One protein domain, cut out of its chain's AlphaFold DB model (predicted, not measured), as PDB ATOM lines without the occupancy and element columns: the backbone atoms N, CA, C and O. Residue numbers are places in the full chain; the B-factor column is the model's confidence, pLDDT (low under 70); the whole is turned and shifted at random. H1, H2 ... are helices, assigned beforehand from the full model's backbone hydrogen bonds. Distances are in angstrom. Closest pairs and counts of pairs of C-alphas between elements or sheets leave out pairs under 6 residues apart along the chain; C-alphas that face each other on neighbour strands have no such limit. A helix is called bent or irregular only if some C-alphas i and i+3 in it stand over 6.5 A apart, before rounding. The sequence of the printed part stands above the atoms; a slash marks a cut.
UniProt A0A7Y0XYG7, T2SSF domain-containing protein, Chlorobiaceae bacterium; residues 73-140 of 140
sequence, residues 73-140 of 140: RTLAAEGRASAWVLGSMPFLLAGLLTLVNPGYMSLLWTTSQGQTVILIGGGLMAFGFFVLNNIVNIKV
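AT A GLANCE: This is residues 73 to 140 of the 140 residues of the protein "T2SSF domain-containing protein" of Chlorobiaceae bacterium (UniProt A0A7Y0XYG7). Three helices make a long, flat, narrow U: H1, bent near its middle but running on at a shallow angle, forms one limb, H3 forms the other limb, and short H2 crosses between them at one end. The limbs run in opposite ways; H1a and H3 come together toward the end away from H2, while H1b and H3 stay apart, leaving the U open between them next to H2. The printed part has 68 residues with three named helices, in the order H1, H2, H3, and no named strand; the class is all helix. The whole is loose, with a radius of gyration of the C-alphas of 15.5 A, and it is a rod in outline, spanning 48 by 23 by 8 A.

HOW THE PARTS SIT: H1, residues 73 to 100, is the longest helix by residues; by its hydrogen bonds it was assigned as one helix, but it is bent, with C-alphas 87 and 90 7.0 A apart. Its arms, H1a with residues 73 to 87 and H1b with residues 90 to 100, stand at a shallow tilt of 30 degrees. H1a touches H3, residues 112 to 136, which meets it with residues 125 to 136 alone; the closest C-alphas are those of Ala 76 and Val 136, 6.4 A apart. H1a and H3 run opposite ways at a shallow tilt of 9 degrees. H1b touches H2, residues 102 to 110, opposite ways at a steep tilt of 57 degrees, the closest C-alphas being those of Thr 98 and Met 105, 5.7 A apart. H2 and H3 touch only at the corner by their link, H3 with residues 114 to 118 alone, and stand about perpendicular at 90 degrees; the closest C-alphas are those of Leu 108 and Gly 114, 4.0 A apart. H1b and H3 are apart, and so are H1a and H2. In H1a, H1b and H3 every O i to N i+4 pair is within hydrogen-bond range; in H2 it is 3 of 5.

IN THESE COORDINATES: H1a begins at C-alpha 73 at (86.753, 9.230, 40.553) and is 20.4 A long from first to last C-alpha. H1b is 15.0 A long and ends at C-alpha 100 at (65.890, 12.523, 6.233). H2 measures 12.2 A. H3 measures 36.3 A and ends at C-alpha 136 at (86.043, 16.855, 36.237).

THE WHOLE: The two C-alphas farthest apart are those of Gly 103 and Val 140, at 49.0 A, while the first and last printed C-alphas, those of Arg 73 and Val 140, are 8.6 A apart. The printed part has no cut, and the links H1 to H2 and H2 to H3 are tight. The mean pLDDT of the printed part is 84.1, and residues 137 to 140, the last of the chain, are under 70.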
ATOM      1  N   ARG A  73      86.206   9.611  41.863       84.50
ATOM      2  CA  ARG A  73      86.753   9.230  40.553       84.50
ATOM      3  C   ARG A  73      85.790   8.352  39.750       84.50
ATOM      4  O   ARG A  73      85.658   8.562  38.546       84.50
ATOM      5  N   THR A  74      85.143   7.381  40.391       86.69
ATOM      6  CA  THR A  74      84.171   6.501  39.726       86.69
ATOM      7  C   THR A  74      82.926   7.274  39.294       86.69
ATOM      8  O   THR A  74      82.555   7.209  38.126       86.69
ATOM      9  N   LEU A  75      82.337   8.075  40.188       85.44
ATOM     10  CA  LEU A  75      81.158   8.893  39.880       85.44
ATOM     11  C   LEU A  75      81.448   9.926  38.783       85.44
ATOM     12  O   LEU A  75      80.644  10.122  37.876       85.44
ATOM     13  N   ALA A  76      82.631  10.545  38.804       84.81
ATOM     14  CA  ALA A  76      83.060  11.452  37.746       84.81
ATOM     15  C   ALA A  76      83.270  10.726  36.404       84.81
ATOM     16  O   ALA A  76      83.054  11.312  35.345       84.81
ATOM     17  N   ALA A  77      83.691   9.457  36.405       82.12
ATOM     18  CA  ALA A  77      83.802   8.669  35.178       82.12
ATOM     19  C   ALA A  77      82.426   8.370  34.562       82.12
ATOM     20  O   ALA A  77      82.261   8.552  33.357       82.12
ATOM     21  N   GLU A  78      81.445   7.996  35.382       83.62
ATOM     22  CA  GLU A  78      80.059   7.785  34.951       83.62
ATOM     23  C   GLU A  78      79.426   9.086  34.433       83.62
ATOM     24  O   GLU A  78      78.906   9.126  33.318       83.62
ATOM     25  N   GLY A  79      79.573  10.185  35.182       82.94
ATOM     26  CA  GLY A  79      79.081  11.502  34.774       82.94
ATOM     27  C   GLY A  79      79.681  11.979  33.447       82.94
ATOM     28  O   GLY A  79      78.966  12.526  32.609       82.94
ATOM     29  N   ARG A  80      80.971  11.709  33.202       83.44
ATOM     30  CA  ARG A  80      81.610  11.996  31.907       83.44
ATOM     31  C   ARG A  80      81.006  11.182  30.774       83.44
ATOM     32  O   ARG A  80      80.734  11.757  29.728       83.44
ATOM     33  N   ALA A  81      80.808   9.879  30.960       85.38
ATOM     34  CA  ALA A  81      80.227   9.030  29.922       85.38
ATOM     35  C   ALA A  81      78.829   9.529  29.523       85.38
ATOM     36  O   ALA A  81      78.564   9.739  28.339       85.38
ATOM     37  N   SER A  82      77.978   9.832  30.508       85.88
ATOM     38  CA  SER A  82      76.641  10.390  30.275       85.88
ATOM     39  C   SER A  82      76.683  11.752  29.583       85.88
ATOM     40  O   SER A  82      75.891  12.010  28.678       85.88
ATOM     41  N   ALA A  83      77.630  12.617  29.952       84.56
ATOM     42  CA  ALA A  83      77.789  13.919  29.317       84.56
ATOM     43  C   ALA A  83      78.285  13.823  27.864       84.56
ATOM     44  O   ALA A  83      77.840  14.604  27.029       84.56
ATOM     45  N   TRP A  84      79.146  12.855  27.533       85.50
ATOM     46  CA  TRP A  84      79.535  12.576  26.144       85.50
ATOM     47  C   TRP A  84      78.348  12.093  25.310       85.50
ATOM     48  O   TRP A  84      78.137  12.587  24.204       85.50
ATOM     49  N   VAL A  85      77.534  11.182  25.854       89.44
ATOM     50  CA  VAL A  85      76.313  10.707  25.185       89.44
ATOM     51  C   VAL A  85      75.349  11.871  24.949       89.44
ATOM     52  O   VAL A  85      74.977  12.131  23.806       89.44
ATOM     53  N   LEU A  86      75.001  12.626  25.994       87.81
ATOM     54  CA  LEU A  86      74.058  13.741  25.891       87.81
ATOM     55  C   LEU A  86      74.599  14.888  25.028       87.81
ATOM     56  O   LEU A  86      73.857  15.463  24.239       87.81
ATOM     57  N   GLY A  87      75.893  15.191  25.128       86.88
ATOM     58  CA  GLY A  87      76.553  16.207  24.310       86.88
ATOM     59  C   GLY A  87      76.586  15.846  22.825       86.88
ATOM     60  O   GLY A  87      76.499  16.737  21.986       86.88
ATOM     61  N   SER A  88      76.644  14.554  22.487       89.06
ATOM     62  CA  SER A  88      76.620  14.084  21.096       89.06
ATOM     63  C   SER A  88      75.224  14.085  20.459       89.06
ATOM     64  O   SER A  88      75.114  14.171  19.235       89.06
ATOM     65  N   MET A  89      74.158  14.034  21.267       91.25
ATOM     66  CA  MET A  89      72.776  13.900  20.785       91.25
ATOM     67  C   MET A  89      72.372  14.951  19.746       91.25
ATOM     68  O   MET A  89      71.837  14.564  18.708       91.25
ATOM     69  N   PRO A  90      72.624  16.260  19.937       87.38
ATOM     70  CA  PRO A  90      72.127  17.251  18.988       87.38
ATOM     71  C   PRO A  90      72.900  17.221  17.665       87.38
ATOM     72  O   PRO A  90      72.324  17.514  16.623       87.38
ATOM     73  N   PHE A  91      74.166  16.786  17.675       89.31
ATOM     74  CA  PHE A  91      74.947  16.561  16.454       89.31
ATOM     75  C   PHE A  91      74.442  15.342  15.678       89.31
ATOM     76  O   PHE A  91      74.287  15.412  14.460       89.31
ATOM     77  N   LEU A  92      74.131  14.246  16.380       91.88
ATOM     78  CA  LEU A  92      73.512  13.062  15.776       91.88
ATOM     79  C   LEU A  92      72.145  13.399  15.176       91.88
ATOM     80  O   LEU A  92      71.864  13.025  14.039       91.88
ATOM     81  N   LEU A  93      71.317  14.143  15.913       89.75
ATOM     82  CA  LEU A  93      69.994  14.554  15.458       89.75
ATOM     83  C   LEU A  93      70.086  15.491  14.247       89.75
ATOM     84  O   LEU A  93      69.353  15.304  13.280       89.75
ATOM     85  N   ALA A  94      71.015  16.453  14.259       87.31
ATOM     86  CA  ALA A  94      71.267  17.328  13.118       87.31
ATOM     87  C   ALA A  94      71.730  16.535  11.883       87.31
ATOM     88  O   ALA A  94      71.211  16.748  10.786       87.31
ATOM     89  N   GLY A  95      72.646  15.576  12.052       88.88
ATOM     90  CA  GLY A  95      73.095  14.697  10.969       88.88
ATOM     91  C   GLY A  95      71.955  13.857  10.389       88.88
ATOM     92  O   GLY A  95      71.755  13.832   9.175       88.88
ATOM     93  N   LEU A  96      71.150  13.234  11.251       92.12
ATOM     94  CA  LEU A  96      70.006  12.422  10.838       92.12
ATOM     95  C   LEU A  96      68.935  13.257  10.125       92.12
ATOM     96  O   LEU A  96      68.453  12.866   9.066       92.12
ATOM     97  N   LEU A  97      68.598  14.435  10.654       87.81
ATOM     98  CA  LEU A  97      67.646  15.346  10.019       87.81
ATOM     99  C   LEU A  97      68.155  15.867   8.672       87.81
ATOM    100  O   LEU A  97      67.349  16.062   7.769       87.81
ATOM    101  N   THR A  98      69.469  16.031   8.499       86.75
ATOM    102  CA  THR A  98      70.053  16.394   7.197       86.75
ATOM    103  C   THR A  98      69.824  15.296   6.152       86.75
ATOM    104  O   THR A  98      69.536  15.606   4.999       86.75
ATOM    105  N   LEU A  99      69.910  14.020   6.550       89.62
ATOM    106  CA  LEU A  99      69.686  12.871   5.663       89.62
ATOM    107  C   LEU A  99      68.201  12.638   5.357       89.62
ATOM    108  O   LEU A  99      67.851  12.303   4.230       89.62
ATOM    109  N   VAL A 100      67.331  12.800   6.358       90.81
ATOM    110  CA  VAL A 100      65.890  12.523   6.233       90.81
ATOM    111  C   VAL A 100      65.136  13.697   5.603       90.81
ATOM    112  O   VAL A 100      64.230  13.486   4.801       90.81
ATOM    113  N   ASN A 101      65.483  14.937   5.955       85.31
ATOM    114  CA  ASN A 101      64.827  16.138   5.446       85.31
ATOM    115  C   ASN A 101      65.829  17.303   5.283       85.31
ATOM    116  O   ASN A 101      65.894  18.208   6.126       85.31
ATOM    117  N   PRO A 102      66.582  17.329   4.169       80.94
ATOM    118  CA  PRO A 102      67.551  18.391   3.902       80.94
ATOM    119  C   PRO A 102      66.895  19.777   3.776       80.94
ATOM    120  O   PRO A 102      67.528  20.785   4.087       80.94
ATOM    121  N   GLY A 103      65.613  19.843   3.395       81.38
ATOM    122  CA  GLY A 103      64.846  21.090   3.340       81.38
ATOM    123  C   GLY A 103      64.707  21.752   4.712       81.38
ATOM    124  O   GLY A 103      64.954  22.950   4.846       81.38
ATOM    125  N   TYR A 104      64.412  20.973   5.753       77.69
ATOM    126  CA  TYR A 104      64.293  21.482   7.123       77.69
ATOM    127  C   TYR A 104      65.630  22.000   7.667       77.69
ATOM    128  O   TYR A 104      65.689  23.060   8.287       77.69
ATOM    129  N   MET A 105      66.723  21.289   7.380       80.75
ATOM    130  CA  MET A 105      68.054  21.714   7.812       80.75
ATOM    131  C   MET A 105      68.533  22.958   7.054       80.75
ATOM    132  O   MET A 105      69.199  23.811   7.631       80.75
ATOM    133  N   SER A 106      68.146  23.117   5.785       76.75
ATOM    134  CA  SER A 106      68.492  24.305   4.999       76.75
ATOM    135  C   SER A 106      67.895  25.593   5.579       76.75
ATOM    136  O   SER A 106      68.575  26.618   5.573       76.75
ATOM    137  N   LEU A 107      66.694  25.531   6.175       80.50
ATOM    138  CA  LEU A 107      66.049  26.668   6.848       80.50
ATOM    139  C   LEU A 107      66.879  27.208   8.017       80.50
ATOM    140  O   LEU A 107      66.870  28.416   8.262       80.50
ATOM    141  N   LEU A 108      67.598  26.331   8.724       78.62
ATOM    142  CA  LEU A 108      68.455  26.727   9.840       78.62
ATOM    143  C   LEU A 108      69.643  27.584   9.380       78.62
ATOM    144  O   LEU A 108      70.077  28.466  10.117       78.62
ATOM    145  N   TRP A 109      70.127  27.368   8.154       78.62
ATOM    146  CA  TRP A 109      71.232  28.128   7.565       78.62
ATOM    147  C   TRP A 109      70.769  29.374   6.804       78.62
ATOM    148  O   TRP A 109      71.471  30.384   6.816       78.62
ATOM    149  N   THR A 110      69.607  29.328   6.148       80.81
ATOM    150  CA  THR A 110      69.116  30.418   5.288       80.81
ATOM    151  C   THR A 110      68.301  31.474   6.030       80.81
ATOM    152  O   THR A 110      68.277  32.629   5.610       80.81
ATOM    153  N   THR A 111      67.653  31.120   7.141       86.62
ATOM    154  CA  THR A 111      66.777  32.041   7.879       86.62
ATOM    155  C   THR A 111      67.534  32.704   9.032       86.62
ATOM    156  O   THR A 111      68.188  32.024   9.822       86.62
ATOM    157  N   SER A 112      67.383  34.023   9.210       83.81
ATOM    158  CA  SER A 112      68.018  34.781  10.311       83.81
ATOM    159  C   SER A 112      67.668  34.228  11.709       83.81
ATOM    160  O   SER A 112      68.516  34.171  12.604       83.81
ATOM    161  N   GLN A 113      66.442  33.720  11.882       84.38
ATOM    162  CA  GLN A 113      66.013  33.060  13.120       84.38
ATOM    163  C   GLN A 113      66.759  31.736  13.362       84.38
ATOM    164  O   GLN A 113      67.158  31.455  14.490       84.38
ATOM    165  N   GLY A 114      67.012  30.953  12.309       83.81
ATOM    166  CA  GLY A 114      67.733  29.680  12.397       83.81
ATOM    167  C   GLY A 114      69.190  29.855  12.824       83.81
ATOM    168  O   GLY A 114      69.658  29.173  13.737       83.81
ATOM    169  N   GLN A 115      69.868  30.852  12.254       86.19
ATOM    170  CA  GLN A 115      71.244  31.198  12.622       86.19
ATOM    171  C   GLN A 115      71.347  31.632  14.090       86.19
ATOM    172  O   GLN A 115      72.279  31.237  14.787       86.19
ATOM    173  N   THR A 116      70.359  32.383  14.586       87.62
ATOM    174  CA  THR A 116      70.307  32.810  15.994       87.62
ATOM    175  C   THR A 116      70.168  31.613  16.938       87.62
ATOM    176  O   THR A 116      70.877  31.530  17.941       87.62
ATOM    177  N   VAL A 117      69.304  30.651  16.603       87.62
ATOM    178  CA  VAL A 117      69.116  29.425  17.395       87.62
ATOM    179  C   VAL A 117      70.383  28.568  17.406       87.62
ATOM    180  O   VAL A 117      70.765  28.080  18.469       87.62
ATOM    181  N   ILE A 118      71.073  28.427  16.268       88.00
ATOM    182  CA  ILE A 118      72.362  27.720  16.202       88.00
ATOM    183  C   ILE A 118      73.407  28.416  17.075       88.00
ATOM    184  O   ILE A 118      74.126  27.745  17.811       88.00
ATOM    185  N   LEU A 119      73.485  29.746  17.022       89.62
ATOM    186  CA  LEU A 119      74.476  30.510  17.775       89.62
ATOM    187  C   LEU A 119      74.256  30.381  19.291       89.62
ATOM    188  O   LEU A 119      75.196  30.103  20.035       89.62
ATOM    189  N   ILE A 120      73.004  30.510  19.743       92.25
ATOM    190  CA  ILE A 120      72.627  30.335  21.154       92.25
ATOM    191  C   ILE A 120      72.834  28.881  21.591       92.25
ATOM    192  O   ILE A 120      73.426  28.632  22.640       92.25
ATOM    193  N   GLY A 121      72.384  27.914  20.787       90.19
ATOM    194  CA  GLY A 121      72.525  26.488  21.078       90.19
ATOM    195  C   GLY A 121      73.988  26.049  21.157       90.19
ATOM    196  O   GLY A 121      74.381  25.377  22.110       90.19
ATOM    197  N   GLY A 122      74.816  26.494  20.211       90.75
ATOM    198  CA  GLY A 122      76.258  26.259  20.211       90.75
ATOM    199  C   GLY A 122      76.959  26.926  21.397       90.75
ATOM    200  O   GLY A 122      77.811  26.306  22.033       90.75
ATOM    201  N   GLY A 123      76.551  28.146  21.760       93.69
ATOM    202  CA  GLY A 123      77.039  28.832  22.958       93.69
ATOM    203  C   GLY A 123      76.711  28.077  24.250       93.69
ATOM    204  O   GLY A 123      77.592  27.868  25.084       93.69
ATOM    205  N   LEU A 124      75.472  27.598  24.394       91.50
ATOM    206  CA  LEU A 124      75.043  26.784  25.537       91.50
ATOM    207  C   LEU A 124      75.787  25.446  25.608       91.50
ATOM    208  O   LEU A 124      76.180  25.027  26.696       91.50
ATOM    209  N   MET A 125      76.032  24.796  24.467       90.38
ATOM    210  CA  MET A 125      76.857  23.587  24.408       90.38
ATOM    211  C   MET A 125      78.291  23.846  24.864       90.38
ATOM    212  O   MET A 125      78.810  23.098  25.691       90.38
ATOM    213  N   ALA A 126      78.924  24.903  24.351       90.38
ATOM    214  CA  ALA A 126      80.285  25.268  24.724       90.38
ATOM    215  C   ALA A 126      80.384  25.582  26.224       90.38
ATOM    216  O   ALA A 126      81.295  25.103  26.902       90.38
ATOM    217  N   PHE A 127      79.405  26.314  26.763       92.19
ATOM    218  CA  PHE A 127      79.310  26.593  28.193       92.19
ATOM    219  C   PHE A 127      79.122  25.312  29.018       92.19
ATOM    220  O   PHE A 127      79.831  25.100  30.001       92.19
ATOM    221  N   GLY A 128      78.229  24.415  28.594       87.62
ATOM    222  CA  GLY A 128      78.021  23.124  29.249       87.62
ATOM    223  C   GLY A 128      79.288  22.265  29.268       87.62
ATOM    224  O   GLY A 128      79.645  21.705  30.305       87.62
ATOM    225  N   PHE A 129      80.020  22.220  28.152       86.25
ATOM    226  CA  PHE A 129      81.284  21.489  28.055       86.25
ATOM    227  C   PHE A 129      82.377  22.108  28.938       86.25
ATOM    228  O   PHE A 129      83.137  21.386  29.586       86.25
ATOM    229  N   PHE A 130      82.426  23.440  29.032       89.12
ATOM    230  CA  PHE A 130      83.336  24.155  29.927       89.12
ATOM    231  C   PHE A 130      83.065  23.828  31.402       89.12
ATOM    232  O   PHE A 130      83.992  23.476  32.136       89.12
ATOM    233  N   VAL A 131      81.799  23.878  31.830       87.25
ATOM    234  CA  VAL A 131      81.396  23.528  33.202       87.25
ATOM    235  C   VAL A 131      81.740  22.074  33.515       87.25
ATOM    236  O   VAL A 131      82.306  21.791  34.573       87.25
ATOM    237  N   LEU A 132      81.473  21.153  32.584       83.69
ATOM    238  CA  LEU A 132      81.817  19.741  32.737       83.69
ATOM    239  C   LEU A 132      83.326  19.543  32.915       83.69
ATOM    240  O   LEU A 132      83.752  18.829  33.823       83.69
ATOM    241  N   ASN A 133      84.138  20.193  32.077       80.94
ATOM    242  CA  ASN A 133      85.589  20.111  32.179       80.94
ATOM    243  C   ASN A 133      86.081  20.660  33.524       80.94
ATOM    244  O   ASN A 133      86.960  20.066  34.139       80.94
ATOM    245  N   ASN A 134      85.476  21.739  34.027       81.62
ATOM    246  CA  ASN A 134      85.828  22.301  35.325       81.62
ATOM    247  C   ASN A 134      85.477  21.358  36.491       81.62
ATOM    248  O   ASN A 134      86.311  21.153  37.365       81.62
ATOM    249  N   ILE A 135      84.292  20.729  36.481       80.31
ATOM    250  CA  ILE A 135      83.867  19.767  37.518       80.31
ATOM    251  C   ILE A 135      84.781  18.536  37.543       80.31
ATOM    252  O   ILE A 135      85.175  18.070  38.609       80.31
ATOM    253  N   VAL A 136      85.149  18.017  36.370       70.25
ATOM    254  CA  VAL A 136      86.043  16.855  36.237       70.25
ATOM    255  C   VAL A 136      87.464  17.179  36.693       70.25
ATOM    256  O   VAL A 136      88.151  16.310  37.229       70.25
ATOM    257  N   ASN A 137      87.907  18.413  36.463       67.62
ATOM    258  CA  ASN A 137      89.249  18.867  36.789       67.62
ATOM    259  C   ASN A 137      89.352  19.453  38.207       67.62
ATOM    260  O   ASN A 137      90.412  19.973  38.563       67.62
ATOM    261  N   ILE A 138      88.289  19.359  39.029       58.69
ATOM    262  CA  ILE A 138      88.397  19.573  40.476       58.69
ATOM    263  C   ILE A 138      89.431  18.571  40.982       58.69
ATOM    264  O   ILE A 138      89.194  17.364  41.064       58.69
ATOM    265  N   LYS A 139      90.623  19.120  41.227       47.50
ATOM    266  CA  LYS A 139      91.828  18.420  41.647       47.50
ATOM    267  C   LYS A 139      91.511  17.466  42.794       47.50
ATOM    268  O   LYS A 139      91.011  17.874  43.841       47.50
ATOM    269  N   VAL A 140      91.853  16.202  42.559       45.22
ATOM    270  CA  VAL A 140      92.145  15.206  43.597       45.22
ATOM    271  C   VAL A 140      93.291  15.700  44.477       45.22
ATOM    272  O   VAL A 140      94.234  16.289  43.903       45.22
TER     273      VAL A 140